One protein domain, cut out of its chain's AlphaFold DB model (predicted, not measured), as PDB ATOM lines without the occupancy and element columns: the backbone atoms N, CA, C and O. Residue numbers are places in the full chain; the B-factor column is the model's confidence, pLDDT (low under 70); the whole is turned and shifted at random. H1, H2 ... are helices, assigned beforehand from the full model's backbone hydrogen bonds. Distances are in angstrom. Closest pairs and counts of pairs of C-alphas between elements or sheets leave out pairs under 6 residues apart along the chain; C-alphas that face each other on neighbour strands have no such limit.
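Overview. This is residues 27 to 116 of the 124 residues of an uncharacterized protein of Ancylostoma ceylanicum (UniProt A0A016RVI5). H3 lies in the middle of a small elongated helical body: H5 crosses it steeply on one side, the short H2 packs on another side, and H4 folds back from it as a helical hairpin that reaches one end of the whole. H6, past H5, and the first printed residues lie toward the other end of the long axis. The printed part has 90 residues with six named helices, H1 to H6 in chain order, and no named strand; the class is all helix. It is compact, with a radius of gyration of the C-alphas of 13.2 A, and its C-alphas span 42 by 24 by 23 A.

Arrangement. Start with H1, residues 34 to 37, which touches no helix. Next, H2, residues 40 to 43, touches H3, residues 59 to 69; look at the C-alphas of Ala 40 and Ile 65, their closest, 7.1 A apart. H3 is the hub, touching three helices. It forms a hairpin with H4, residues 75 to 83, at a shallow tilt of 15 degrees, opposite ways; their closest C-alphas, Ile 65 and Ile 82, are 5.7 A apart. H5, residues 92 to 102, touches H3 at a steep tilt of 58 degrees, opposite ways, and their closest C-alphas, Ala 63 and Ser 94, are 4.7 A apart. H2 and H5 are close but not clearly touching, with the C-alphas of Ile 43 and Phe 101 closest at 7.7 A. H6, residues 107 to 115, and H5 only just touch, only at the corner by their link, with 3 pairs of C-alphas within 8 A; Phe 102 and Val 109 are closest, their C-alphas 6.3 A apart. H3 and H6 are apart, as are H4 and H6. In H3, H4 and H5 each O i to N i+4 pair is within hydrogen-bond range; in H6 it is 3 of 5, and H1 and H2 are too short for such a pair.

Along the chain. Find C-alpha 34 at (46.951, 2.594, -43.369), where H1 begins; it ends at Thr 37, and H2 runs from Ala 40 to Ile 43. From C-alpha 59 at (41.807, 4.493, -33.867), H3 runs 15.2 A to Trp 69. H4 then covers 12.7 A from Leu 75 to Glu 83, and H5 15.5 A from Ala 92 to Phe 102. H6 starts at Leu 107 and ends 12.8 A on, at C-alpha 115, (55.138, -2.506, -25.215).

Size, cuts and confidence. The two C-alphas farthest apart are those of Glu 27 and Thr 74, at 43.9 A. The printed part has no cut. The link from H2 to H3, residues 44 to 58, is long. The mean pLDDT of the printed part is 82.8; look for values under 70 at residues 27 to 36, 108 and 111 to 116 of this predicted model.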
ATOM      1  N   GLU A  27      61.900   6.299 -38.944       43.75
ATOM      2  CA  GLU A  27      61.109   5.969 -40.148       43.75
ATOM      3  C   GLU A  27      59.778   5.260 -39.855       43.75
ATOM      4  O   GLU A  27      58.851   5.310 -40.659       43.75
ATOM      5  N   VAL A  28      59.625   4.635 -38.685       47.31
ATOM      6  CA  VAL A  28      58.339   4.054 -38.279       47.31
ATOM      7  C   VAL A  28      57.342   5.161 -37.946       47.31
ATOM      8  O   VAL A  28      56.160   5.001 -38.230       47.31
ATOM      9  N   THR A  29      57.817   6.304 -37.434       43.47
ATOM     10  CA  THR A  29      56.976   7.460 -37.072       43.47
ATOM     11  C   THR A  29      56.361   8.186 -38.267       43.47
ATOM     12  O   THR A  29      55.377   8.910 -38.115       43.47
ATOM     13  N   THR A  30      56.919   7.971 -39.460       41.38
ATOM     14  CA  THR A  30      56.386   8.470 -40.731       41.38
ATOM     15  C   THR A  30      55.613   7.404 -41.497       41.38
ATOM     16  O   THR A  30      55.013   7.725 -42.523       41.38
ATOM     17  N   SER A  31      55.575   6.150 -41.014       42.22
ATOM     18  CA  SER A  31      54.717   5.128 -41.604       42.22
ATOM     19  C   SER A  31      53.275   5.551 -41.345       42.22
ATOM     20  O   SER A  31      52.745   5.437 -40.239       42.22
ATOM     21  N   TYR A  32      52.663   6.149 -42.363       47.06
ATOM     22  CA  TYR A  32      51.246   6.457 -42.390       47.06
ATOM     23  C   TYR A  32      50.527   5.216 -41.870       47.06
ATOM     24  O   TYR A  32      50.634   4.144 -42.472       47.06
ATOM     25  N   CYS A  33      49.813   5.318 -40.742       50.44
ATOM     26  CA  CYS A  33      48.822   4.291 -40.458       50.44
ATOM     27  C   CYS A  33      48.013   4.125 -41.747       50.44
ATOM     28  O   CYS A  33      47.522   5.126 -42.276       50.44
ATOM     29  N   GLY A  34      47.826   2.891 -42.225       51.25
ATOM     30  CA  GLY A  34      46.951   2.594 -43.369       51.25
ATOM     31  C   GLY A  34      45.512   3.117 -43.201       51.25
ATOM     32  O   GLY A  34      44.699   2.983 -44.100       51.25
ATOM     33  N   SER A  35      45.201   3.760 -42.070       52.75
ATOM     34  CA  SER A  35      44.028   4.592 -41.795       52.75
ATOM     35  C   SER A  35      43.571   5.463 -42.964       52.75
ATOM     36  O   SER A  35      42.374   5.565 -43.176       52.75
ATOM     37  N   GLY A  36      44.475   6.031 -43.772       56.59
ATOM     38  CA  GLY A  36      44.065   6.876 -44.906       56.59
ATOM     39  C   GLY A  36      43.218   6.160 -45.973       56.59
ATOM     40  O   GLY A  36      42.550   6.824 -46.763       56.59
ATOM     41  N   THR A  37      43.231   4.821 -45.998       72.56
ATOM     42  CA  THR A  37      42.412   4.002 -46.905       72.56
ATOM     43  C   THR A  37      41.268   3.279 -46.203       72.56
ATOM     44  O   THR A  37      40.424   2.726 -46.897       72.56
ATOM     45  N   ILE A  38      41.239   3.254 -44.865       86.94
ATOM     46  CA  ILE A  38      40.232   2.503 -44.111       86.94
ATOM     47  C   ILE A  38      38.937   3.306 -44.069       86.94
ATOM     48  O   ILE A  38      38.898   4.458 -43.633       86.94
ATOM     49  N   THR A  39      37.863   2.652 -44.473       92.62
ATOM     50  CA  THR A  39      36.506   3.188 -44.436       92.62
ATOM     51  C   THR A  39      35.692   2.571 -43.300       92.62
ATOM     52  O   THR A  39      35.993   1.485 -42.791       92.62
ATOM     53  N   ALA A  40      34.617   3.240 -42.890       93.56
ATOM     54  CA  ALA A  40      33.703   2.709 -41.887       93.56
ATOM     55  C   ALA A  40      33.070   1.371 -42.320       93.56
ATOM     56  O   ALA A  40      32.814   0.518 -41.468       93.56
ATOM     57  N   GLY A  41      32.868   1.153 -43.626       94.12
ATOM     58  CA  GLY A  41      32.367  -0.109 -44.184       94.12
ATOM     59  C   GLY A  41      33.316  -1.298 -43.996       94.12
ATOM     60  O   GLY A  41      32.865  -2.437 -43.871       94.12
ATOM     61  N   GLU A  42      34.624  -1.056 -43.895       92.06
ATOM     62  CA  GLU A  42      35.600  -2.104 -43.566       92.06
ATOM     63  C   GLU A  42      35.585  -2.477 -42.078       92.06
ATOM     64  O   GLU A  42      35.940  -3.600 -41.709       92.06
ATOM     65  N   ILE A  43      35.156  -1.549 -41.219       92.25
ATOM     66  CA  ILE A  43      35.021  -1.761 -39.774       92.25
ATOM     67  C   ILE A  43      33.683  -2.442 -39.457       92.25
ATOM     68  O   ILE A  43      33.631  -3.370 -38.647       92.25
ATOM     69  N   ILE A  44      32.597  -1.993 -40.092       94.31
ATOM     70  CA  ILE A  44      31.236  -2.496 -39.894       94.31
ATOM     71  C   ILE A  44      30.756  -3.153 -41.186       94.31
ATOM     72  O   ILE A  44      30.349  -2.489 -42.139       94.31
ATOM     73  N   LYS A  45      30.731  -4.489 -41.189       90.56
ATOM     74  CA  LYS A  45      30.184  -5.261 -42.310       90.56
ATOM     75  C   LYS A  45      28.710  -4.916 -42.531       90.56
ATOM     76  O   LYS A  45      27.913  -4.998 -41.599       90.56
ATOM     77  N   GLY A  46      28.356  -4.589 -43.773       90.69
ATOM     78  CA  GLY A  46      26.982  -4.262 -44.160       90.69
ATOM     79  C   GLY A  46      26.524  -2.860 -43.753       90.69
ATOM     80  O   GLY A  46      25.322  -2.603 -43.764       90.69
ATOM     81  N   LEU A  47      27.448  -1.962 -43.387       94.81
ATOM     82  CA  LEU A  47      27.123  -0.556 -43.172       94.81
ATOM     83  C   LEU A  47      26.581   0.056 -44.484       94.81
ATOM     84  O   LEU A  47      27.242  -0.074 -45.516       94.81
ATOM     85  N   PRO A  48      25.394   0.688 -44.482       95.44
ATOM     86  CA  PRO A  48      24.844   1.339 -45.671       95.44
ATOM     87  C   PRO A  48      25.609   2.602 -46.090       95.44
ATOM     88  O   PRO A  48      26.159   3.315 -45.245       95.44
ATOM     89  N   SER A  49      25.569   2.924 -47.388       92.88
ATOM     90  CA  SER A  49      25.948   4.250 -47.890       92.88
ATOM     91  C   SER A  49      24.980   5.326 -47.369       92.88
ATOM     92  O   SER A  49      23.796   5.035 -47.162       92.88
ATOM     93  N   PRO A  50      25.449   6.572 -47.177       93.50
ATOM     94  CA  PRO A  50      26.822   7.042 -47.426       93.50
ATOM     95  C   PRO A  50      27.799   6.776 -46.264       93.50
ATOM     96  O   PRO A  50      29.011   6.853 -46.446       93.50
ATOM     97  N   ALA A  51      27.303   6.388 -45.085       95.62
ATOM     98  CA  ALA A  51      28.123   6.212 -43.886       95.62
ATOM     99  C   ALA A  51      29.266   5.194 -44.048       95.62
ATOM    100  O   ALA A  51      30.286   5.319 -43.377       95.62
ATOM    101  N   CYS A  52      29.127   4.192 -44.922       95.38
ATOM    102  CA  CYS A  52      30.182   3.213 -45.177       95.38
ATOM    103  C   CYS A  52      31.431   3.786 -45.851       95.38
ATOM    104  O   CYS A  52      32.506   3.229 -45.650       95.38
ATOM    105  N   GLU A  53      31.311   4.899 -46.574       94.25
ATOM    106  CA  GLU A  53      32.410   5.575 -47.274       94.25
ATOM    107  C   GLU A  53      33.177   6.544 -46.361       94.25
ATOM    108  O   GLU A  53      34.224   7.070 -46.746       94.25
ATOM    109  N   HIS A  54      32.685   6.762 -45.133       92.56
ATOM    110  CA  HIS A  54      33.325   7.622 -44.140       92.56
ATOM    111  C   HIS A  54      34.758   7.152 -43.867       92.56
ATOM    112  O   HIS A  54      34.977   6.015 -43.439       92.56
ATOM    113  N   ARG A  55      35.738   8.026 -44.118       90.25
ATOM    114  CA  ARG A  55      37.163   7.729 -43.918       90.25
ATOM    115  C   ARG A  55      37.520   7.739 -42.442       90.25
ATOM    116  O   ARG A  55      37.004   8.546 -41.678       90.25
ATOM    117  N   VAL A  56      38.406   6.832 -42.053       87.06
ATOM    118  CA  VAL A  56      38.781   6.634 -40.655       87.06
ATOM    119  C   VAL A  56      40.252   6.944 -40.463       87.06
ATOM    120  O   VAL A  56      41.117   6.095 -40.666       87.06
ATOM    121  N   ASP A  57      40.546   8.145 -39.984       77.94
ATOM    122  CA  ASP A  57      41.917   8.649 -39.868       77.94
ATOM    123  C   ASP A  57      42.622   8.183 -38.589       77.94
ATOM    124  O   ASP A  57      43.856   8.187 -38.492       77.94
ATOM    125  N   THR A  58      41.848   7.797 -37.569       78.19
ATOM    126  CA  THR A  58      42.390   7.425 -36.258       78.19
ATOM    127  C   THR A  58      41.679   6.234 -35.622       78.19
ATOM    128  O   THR A  58      40.497   5.978 -35.841       78.19
ATOM    129  N   VAL A  59      42.387   5.547 -34.719       83.00
ATOM    130  CA  VAL A  59      41.807   4.493 -33.867       83.00
ATOM    131  C   VAL A  59      40.649   5.036 -33.018       83.00
ATOM    132  O   VAL A  59      39.684   4.321 -32.759       83.00
ATOM    133  N   LEU A  60      40.709   6.304 -32.597       85.69
ATOM    134  CA  LEU A  60      39.630   6.940 -31.835       85.69
ATOM    135  C   LEU A  60      38.389   7.205 -32.689       85.69
ATOM    136  O   LEU A  60      37.273   7.084 -32.193       85.69
ATOM    137  N   GLU A  61      38.565   7.508 -33.971       89.12
ATOM    138  CA  GLU A  61      37.455   7.624 -34.910       89.12
ATOM    139  C   GLU A  61      36.804   6.266 -35.189       89.12
ATOM    140  O   GLU A  61      35.582   6.147 -35.131       89.12
ATOM    141  N   ALA A  62      37.603   5.211 -35.356       90.75
ATOM    142  CA  ALA A  62      37.087   3.846 -35.420       90.75
ATOM    143  C   ALA A  62      36.309   3.466 -34.151       90.75
ATOM    144  O   ALA A  62      35.218   2.899 -34.220       90.75
ATOM    145  N   ALA A  63      36.843   3.816 -32.977       92.00
ATOM    146  CA  ALA A  63      36.165   3.604 -31.704       92.00
ATOM    147  C   ALA A  63      34.848   4.392 -31.632       92.00
ATOM    148  O   ALA A  63      33.847   3.863 -31.154       92.00
ATOM    149  N   ARG A  64      34.815   5.625 -32.149       95.25
ATOM    150  CA  ARG A  64      33.595   6.436 -32.234       95.25
ATOM    151  C   ARG A  64      32.527   5.753 -33.083       95.25
ATOM    152  O   ARG A  64      31.408   5.553 -32.615       95.25
ATOM    153  N   ILE A  65      32.894   5.318 -34.284       95.56
ATOM    154  CA  ILE A  65      32.011   4.598 -35.211       95.56
ATOM    155  C   ILE A  65      31.454   3.326 -34.554       95.56
ATOM    156  O   ILE A  65      30.244   3.097 -34.554       95.56
ATOM    157  N   LEU A  66      32.310   2.538 -33.898       96.00
ATOM    158  CA  LEU A  66      31.903   1.333 -33.170       96.00
ATOM    159  C   LEU A  66      30.982   1.640 -31.978       96.00
ATOM    160  O   LEU A  66      30.058   0.870 -31.709       96.00
ATOM    161  N   ALA A  67      31.214   2.740 -31.256       96.25
ATOM    162  CA  ALA A  67      30.368   3.166 -30.143       96.25
ATOM    163  C   ALA A  67      28.982   3.631 -30.610       96.25
ATOM    164  O   ALA A  67      27.990   3.361 -29.931       96.25
ATOM    165  N   ILE A  68      28.911   4.309 -31.757       97.06
ATOM    166  CA  ILE A  68      27.656   4.727 -32.391       97.06
ATOM    167  C   ILE A  68      26.875   3.502 -32.865       97.06
ATOM    168  O   ILE A  68      25.710   3.331 -32.501       97.06
ATOM    169  N   TRP A  69      27.524   2.613 -33.617       96.38
ATOM    170  CA  TRP A  69      26.876   1.444 -34.208       96.38
ATOM    171  C   TRP A  69      26.263   0.509 -33.163       96.38
ATOM    172  O   TRP A  69      25.097   0.123 -33.273       96.38
ATOM    173  N   ASN A  70      27.015   0.216 -32.100       95.06
ATOM    174  CA  ASN A  70      26.562  -0.634 -30.996       95.06
ATOM    175  C   ASN A  70      25.718   0.119 -29.948       95.06
ATOM    176  O   ASN A  70      25.289  -0.476 -28.962       95.06
ATOM    177  N   GLY A  71      25.517   1.429 -30.118       93.50
ATOM    178  CA  GLY A  71      24.773   2.272 -29.192       93.50
ATOM    179  C   GLY A  71      23.258   2.252 -29.412       93.50
ATOM    180  O   GLY A  71      22.737   1.611 -30.323       93.50
ATOM    181  N   ALA A  72      22.544   3.005 -28.575       91.69
ATOM    182  CA  ALA A  72      21.141   3.357 -28.796       91.69
ATOM    183  C   ALA A  72      20.985   4.339 -29.972       91.69
ATOM    184  O   ALA A  72      21.943   5.040 -30.304       91.69
ATOM    185  N   GLY A  73      19.781   4.387 -30.547       94.56
ATOM    186  CA  GLY A  73      19.420   5.186 -31.721       94.56
ATOM    187  C   GLY A  73      18.856   4.313 -32.841       94.56
ATOM    188  O   GLY A  73      19.167   3.119 -32.937       94.56
ATOM    189  N   THR A  74      18.023   4.908 -33.683       96.88
ATOM    190  CA  THR A  74      17.552   4.298 -34.929       96.88
ATOM    191  C   THR A  74      18.707   4.128 -35.918       96.88
ATOM    192  O   THR A  74      19.764   4.748 -35.781       96.88
ATOM    193  N   LEU A  75      18.519   3.290 -36.943       95.62
ATOM    194  CA  LEU A  75      19.519   3.131 -38.003       95.62
ATOM    195  C   LEU A  75      19.852   4.482 -38.653       95.62
ATOM    196  O   LEU A  75      21.020   4.839 -38.742       95.62
ATOM    197  N   THR A  76      18.837   5.263 -39.023       96.56
ATOM    198  CA  THR A  76      19.000   6.574 -39.667       96.56
ATOM    199  C   THR A  76      19.813   7.551 -38.818       96.56
ATOM    200  O   THR A  76      20.713   8.212 -39.334       96.56
ATOM    201  N   GLU A  77      19.550   7.620 -37.509       97.19
ATOM    202  CA  GLU A  77      20.332   8.463 -36.594       97.19
ATOM    203  C   GLU A  77      21.792   8.018 -36.525       97.19
ATOM    204  O   GLU A  77      22.693   8.850 -36.602       97.19
ATOM    205  N   LYS A  78      22.036   6.705 -36.440       96.94
ATOM    206  CA  LYS A  78      23.393   6.154 -36.389       96.94
ATOM    207  C   LYS A  78      24.195   6.466 -37.647       96.94
ATOM    208  O   LYS A  78      25.360   6.821 -37.514       96.94
ATOM    209  N   LEU A  79      23.594   6.355 -38.834       97.19
ATOM    210  CA  LEU A  79      24.268   6.700 -40.094       97.19
ATOM    211  C   LEU A  79      24.676   8.177 -40.095       97.19
ATOM    212  O   LEU A  79      25.855   8.480 -40.255       97.19
ATOM    213  N   LYS A  80      23.739   9.069 -39.747       96.94
ATOM    214  CA  LYS A  80      24.007  10.508 -39.627       96.94
ATOM    215  C   LYS A  80      25.119  10.816 -38.618       96.94
ATOM    216  O   LYS A  80      25.959  11.672 -38.865       96.94
ATOM    217  N   TRP A  81      25.135  10.137 -37.472       97.50
ATOM    218  CA  TRP A  81      26.179  10.328 -36.464       97.50
ATOM    219  C   TRP A  81      27.534   9.765 -36.892       97.50
ATOM    220  O   TRP A  81      28.557  10.301 -36.477       97.50
ATOM    221  N   ILE A  82      27.577   8.692 -37.690       96.00
ATOM    222  CA  ILE A  82      28.834   8.162 -38.238       96.00
ATOM    223  C   ILE A  82      29.471   9.198 -39.160       96.00
ATOM    224  O   ILE A  82      30.658   9.473 -38.996       96.00
ATOM    225  N   GLU A  83      28.681   9.818 -40.032       95.25
ATOM    226  CA  GLU A  83      29.141  10.861 -40.956       95.25
ATOM    227  C   GLU A  83      29.559  12.163 -40.257       95.25
ATOM    228  O   GLU A  83      30.371  12.906 -40.796       95.25
ATOM    229  N   ASP A  84      29.033  12.446 -39.059       94.12
ATOM    230  CA  ASP A  84      29.376  13.631 -38.266       94.12
ATOM    231  C   ASP A  84      30.610  13.384 -37.366       94.12
ATOM    232  O   ASP A  84      30.495  12.741 -36.310       94.12
ATOM    233  N   PRO A  85      31.800  13.936 -37.689       87.62
ATOM    234  CA  PRO A  85      32.999  13.758 -36.870       87.62
ATOM    235  C   PRO A  85      32.884  14.432 -35.495       87.62
ATOM    236  O   PRO A  85      33.625  14.091 -34.568       87.62
ATOM    237  N   PHE A  86      31.955  15.383 -35.335       89.62
ATOM    238  CA  PHE A  86      31.734  16.113 -34.090       89.62
ATOM    239  C   PHE A  86      30.783  15.391 -33.131       89.62
ATOM    240  O   PHE A  86      30.700  15.780 -31.962       89.62
ATOM    241  N   HIS A  87      30.139  14.296 -33.553       91.75
ATOM    242  CA  HIS A  87      29.345  13.453 -32.662       91.75
ATOM    243  C   HIS A  87      30.250  12.631 -31.725       91.75
ATOM    244  O   HIS A  87      30.616  11.480 -31.987       91.75
ATOM    245  N   ARG A  88      30.648  13.238 -30.600       87.56
ATOM    246  CA  ARG A  88      31.623  12.677 -29.650       87.56
ATOM    247  C   ARG A  88      31.010  11.588 -28.771       87.56
ATOM    248  O   ARG A  88      30.534  11.853 -27.670       87.56
ATOM    249  N   ARG A  89      31.099  10.338 -29.225       88.81
ATOM    250  CA  ARG A  89      30.716   9.153 -28.445       88.81
ATOM    251  C   ARG A  89      31.819   8.109 -28.495       88.81
ATOM    252  O   ARG A  89      32.126   7.613 -29.565       88.81
ATOM    253  N   VAL A  90      32.390   7.744 -27.349       89.50
ATOM    254  CA  VAL A  90      33.398   6.676 -27.235       89.50
ATOM    255  C   VAL A  90      33.146   5.894 -25.948       89.50
ATOM    256  O   VAL A  90      32.764   6.461 -24.929       89.50
ATOM    257  N   THR A  91      33.355   4.580 -25.987       86.56
ATOM    258  CA  THR A  91      33.296   3.690 -24.816       86.56
ATOM    259  C   THR A  91      34.584   2.881 -24.687       86.56
ATOM    260  O   THR A  91      35.254   2.613 -25.688       86.56
ATOM    261  N   ALA A  92      34.910   2.411 -23.479       85.19
ATOM    262  CA  ALA A  92      36.074   1.544 -23.265       85.19
ATOM    263  C   ALA A  92      36.039   0.299 -24.174       85.19
ATOM    264  O   ALA A  92      37.033  -0.034 -24.818       85.19
ATOM    265  N   ARG A  93      34.860  -0.324 -24.319       87.06
ATOM    266  CA  ARG A  93      34.648  -1.467 -25.221       87.06
ATOM    267  C   ARG A  93      34.962  -1.119 -26.674       87.06
ATOM    268  O   ARG A  93      35.672  -1.865 -27.341       87.06
ATOM    269  N   SER A  94      34.449   0.006 -27.169       89.69
ATOM    270  CA  SER A  94      34.688   0.420 -28.555       89.69
ATOM    271  C   SER A  94      36.156   0.740 -28.838       89.69
ATOM    272  O   SER A  94      36.637   0.437 -29.924       89.69
ATOM    273  N   VAL A  95      36.887   1.276 -27.851       86.50
ATOM    274  CA  VAL A  95      38.336   1.490 -27.962       86.50
ATOM    275  C   VAL A  95      39.054   0.148 -28.062       86.50
ATOM    276  O   VAL A  95      39.850  -0.037 -28.975       86.50
ATOM    277  N   GLY A  96      38.727  -0.818 -27.197       83.00
ATOM    278  CA  GLY A  96      39.312  -2.162 -27.262       83.00
ATOM    279  C   GLY A  96      39.085  -2.851 -28.613       83.00
ATOM    280  O   GLY A  96      40.022  -3.397 -29.192       83.00
ATOM    281  N   LEU A  97      37.867  -2.759 -29.158       86.31
ATOM    282  CA  LEU A  97      37.538  -3.297 -30.483       86.31
ATOM    283  C   LEU A  97      38.298  -2.585 -31.612       86.31
ATOM    284  O   LEU A  97      38.813  -3.251 -32.508       86.31
ATOM    285  N   ALA A  98      38.419  -1.257 -31.552       87.88
ATOM    286  CA  ALA A  98      39.206  -0.499 -32.519       87.88
ATOM    287  C   ALA A  98      40.686  -0.908 -32.470       87.88
ATOM    288  O   ALA A  98      41.266  -1.249 -33.496       87.88
ATOM    289  N   TYR A  99      41.292  -0.979 -31.284       83.62
ATOM    290  CA  TYR A  99      42.672  -1.446 -31.133       83.62
ATOM    291  C   TYR A  99      42.870  -2.866 -31.676       83.62
ATOM    292  O   TYR A  99      43.850  -3.117 -32.372       83.62
ATOM    293  N   ALA A 100      41.928  -3.781 -31.427       84.50
ATOM    294  CA  ALA A 100      41.979  -5.133 -31.981       84.50
ATOM    295  C   ALA A 100      41.912  -5.140 -33.518       84.50
ATOM    296  O   ALA A 100      42.666  -5.872 -34.159       84.50
ATOM    297  N   PHE A 101      41.062  -4.299 -34.117       85.31
ATOM    298  CA  PHE A 101      40.970  -4.150 -35.571       85.31
ATOM    299  C   PHE A 101      42.267  -3.598 -36.180       85.31
ATOM    300  O   PHE A 101      42.747  -4.117 -37.190       85.31
ATOM    301  N   PHE A 102      42.858  -2.577 -35.553       80.88
ATOM    302  CA  PHE A 102      44.075  -1.926 -36.042       80.88
ATOM    303  C   PHE A 102      45.363  -2.690 -35.712       80.88
ATOM    304  O   PHE A 102      46.367  -2.459 -36.380       80.88
ATOM    305  N   ARG A 103      45.356  -3.636 -34.763       77.44
ATOM    306  CA  ARG A 103      46.547  -4.412 -34.361       77.44
ATOM    307  C   ARG A 103      47.291  -5.051 -35.533       77.44
ATOM    308  O   ARG A 103      48.510  -5.098 -35.505       77.44
ATOM    309  N   THR A 104      46.576  -5.525 -36.551       75.38
ATOM    310  CA  THR A 104      47.173  -6.143 -37.751       75.38
ATOM    311  C   THR A 104      47.165  -5.231 -38.978       75.38
ATOM    312  O   THR A 104      47.646  -5.629 -40.033       75.38
ATOM    313  N   ARG A 105      46.603  -4.022 -38.863       74.31
ATOM    314  CA  ARG A 105      46.390  -3.072 -39.975       74.31
ATOM    315  C   ARG A 105      47.170  -1.769 -39.809       74.31
ATOM    316  O   ARG A 105      47.158  -0.912 -40.686       74.31
ATOM    317  N   CYS A 106      47.826  -1.601 -38.668       72.62
ATOM    318  CA  CYS A 106      48.589  -0.423 -38.324       72.62
ATOM    319  C   CYS A 106      49.863  -0.836 -37.589       72.62
ATOM    320  O   CYS A 106      49.810  -1.389 -36.488       72.62
ATOM    321  N   LEU A 107      51.011  -0.516 -38.190       70.25
ATOM    322  CA  LEU A 107      52.321  -0.813 -37.624       70.25
ATOM    323  C   LEU A 107      52.506  -0.139 -36.256       70.25
ATOM    324  O   LEU A 107      52.949  -0.797 -35.319       70.25
ATOM    325  N   HIS A 108      52.063   1.114 -36.094       69.44
ATOM    326  CA  HIS A 108      52.104   1.811 -34.804       69.44
ATOM    327  C   HIS A 108      51.353   1.058 -33.701       69.44
ATOM    328  O   HIS A 108      51.883   0.867 -32.608       69.44
ATOM    329  N   VAL A 109      50.128   0.601 -33.979       70.94
ATOM    330  CA  VAL A 109      49.314  -0.137 -33.002       70.94
ATOM    331  C   VAL A 109      49.907  -1.521 -32.742       70.94
ATOM    332  O   VAL A 109      49.930  -1.963 -31.594       70.94
ATOM    333  N   SER A 110      50.431  -2.189 -33.774       70.19
ATOM    334  CA  SER A 110      51.130  -3.469 -33.631       70.19
ATOM    335  C   SER A 110      52.331  -3.347 -32.691       70.19
ATOM    336  O   SER A 110      52.455  -4.131 -31.753       70.19
ATOM    337  N   LEU A 111      53.170  -2.329 -32.884       69.25
ATOM    338  CA  LEU A 111      54.349  -2.076 -32.052       69.25
ATOM    339  C   LEU A 111      53.970  -1.633 -30.637       69.25
ATOM    340  O   LEU A 111      54.520  -2.144 -29.671       69.25
ATOM    341  N   MET A 112      52.966  -0.769 -30.470       67.44
ATOM    342  CA  MET A 112      52.449  -0.449 -29.131       67.44
ATOM    343  C   MET A 112      51.911  -1.692 -28.412       67.44
ATOM    344  O   MET A 112      52.050  -1.818 -27.201       67.44
ATOM    345  N   SER A 113      51.333  -2.654 -29.136       67.00
ATOM    346  CA  SER A 113      50.850  -3.887 -28.509       67.00
ATOM    347  C   SER A 113      51.970  -4.753 -27.921       67.00
ATOM    348  O   SER A 113      51.688  -5.553 -27.032       67.00
ATOM    349  N   THR A 114      53.225  -4.586 -28.364       67.25
ATOM    350  CA  THR A 114      54.380  -5.290 -27.784       67.25
ATOM    351  C   THR A 114      54.947  -4.582 -26.557       67.25
ATOM    352  O   THR A 114      55.647  -5.217 -25.777       67.25
ATOM    353  N   THR A 115      54.651  -3.291 -26.365       65.12
ATOM    354  CA  THR A 115      55.138  -2.506 -25.215       65.12
ATOM    355  C   THR A 115      54.205  -2.584 -24.007       65.12
ATOM    356  O   THR A 115      54.615  -2.295 -22.883       65.12
ATOM    357  N   VAL A 116      52.957  -3.011 -24.211       60.69
ATOM    358  CA  VAL A 116      52.014  -3.288 -23.126       60.69
ATOM    359  C   VAL A 116      52.332  -4.664 -22.525       60.69
ATOM    360  O   VAL A 116      52.354  -5.655 -23.260       60.69
TER     361      VAL A 116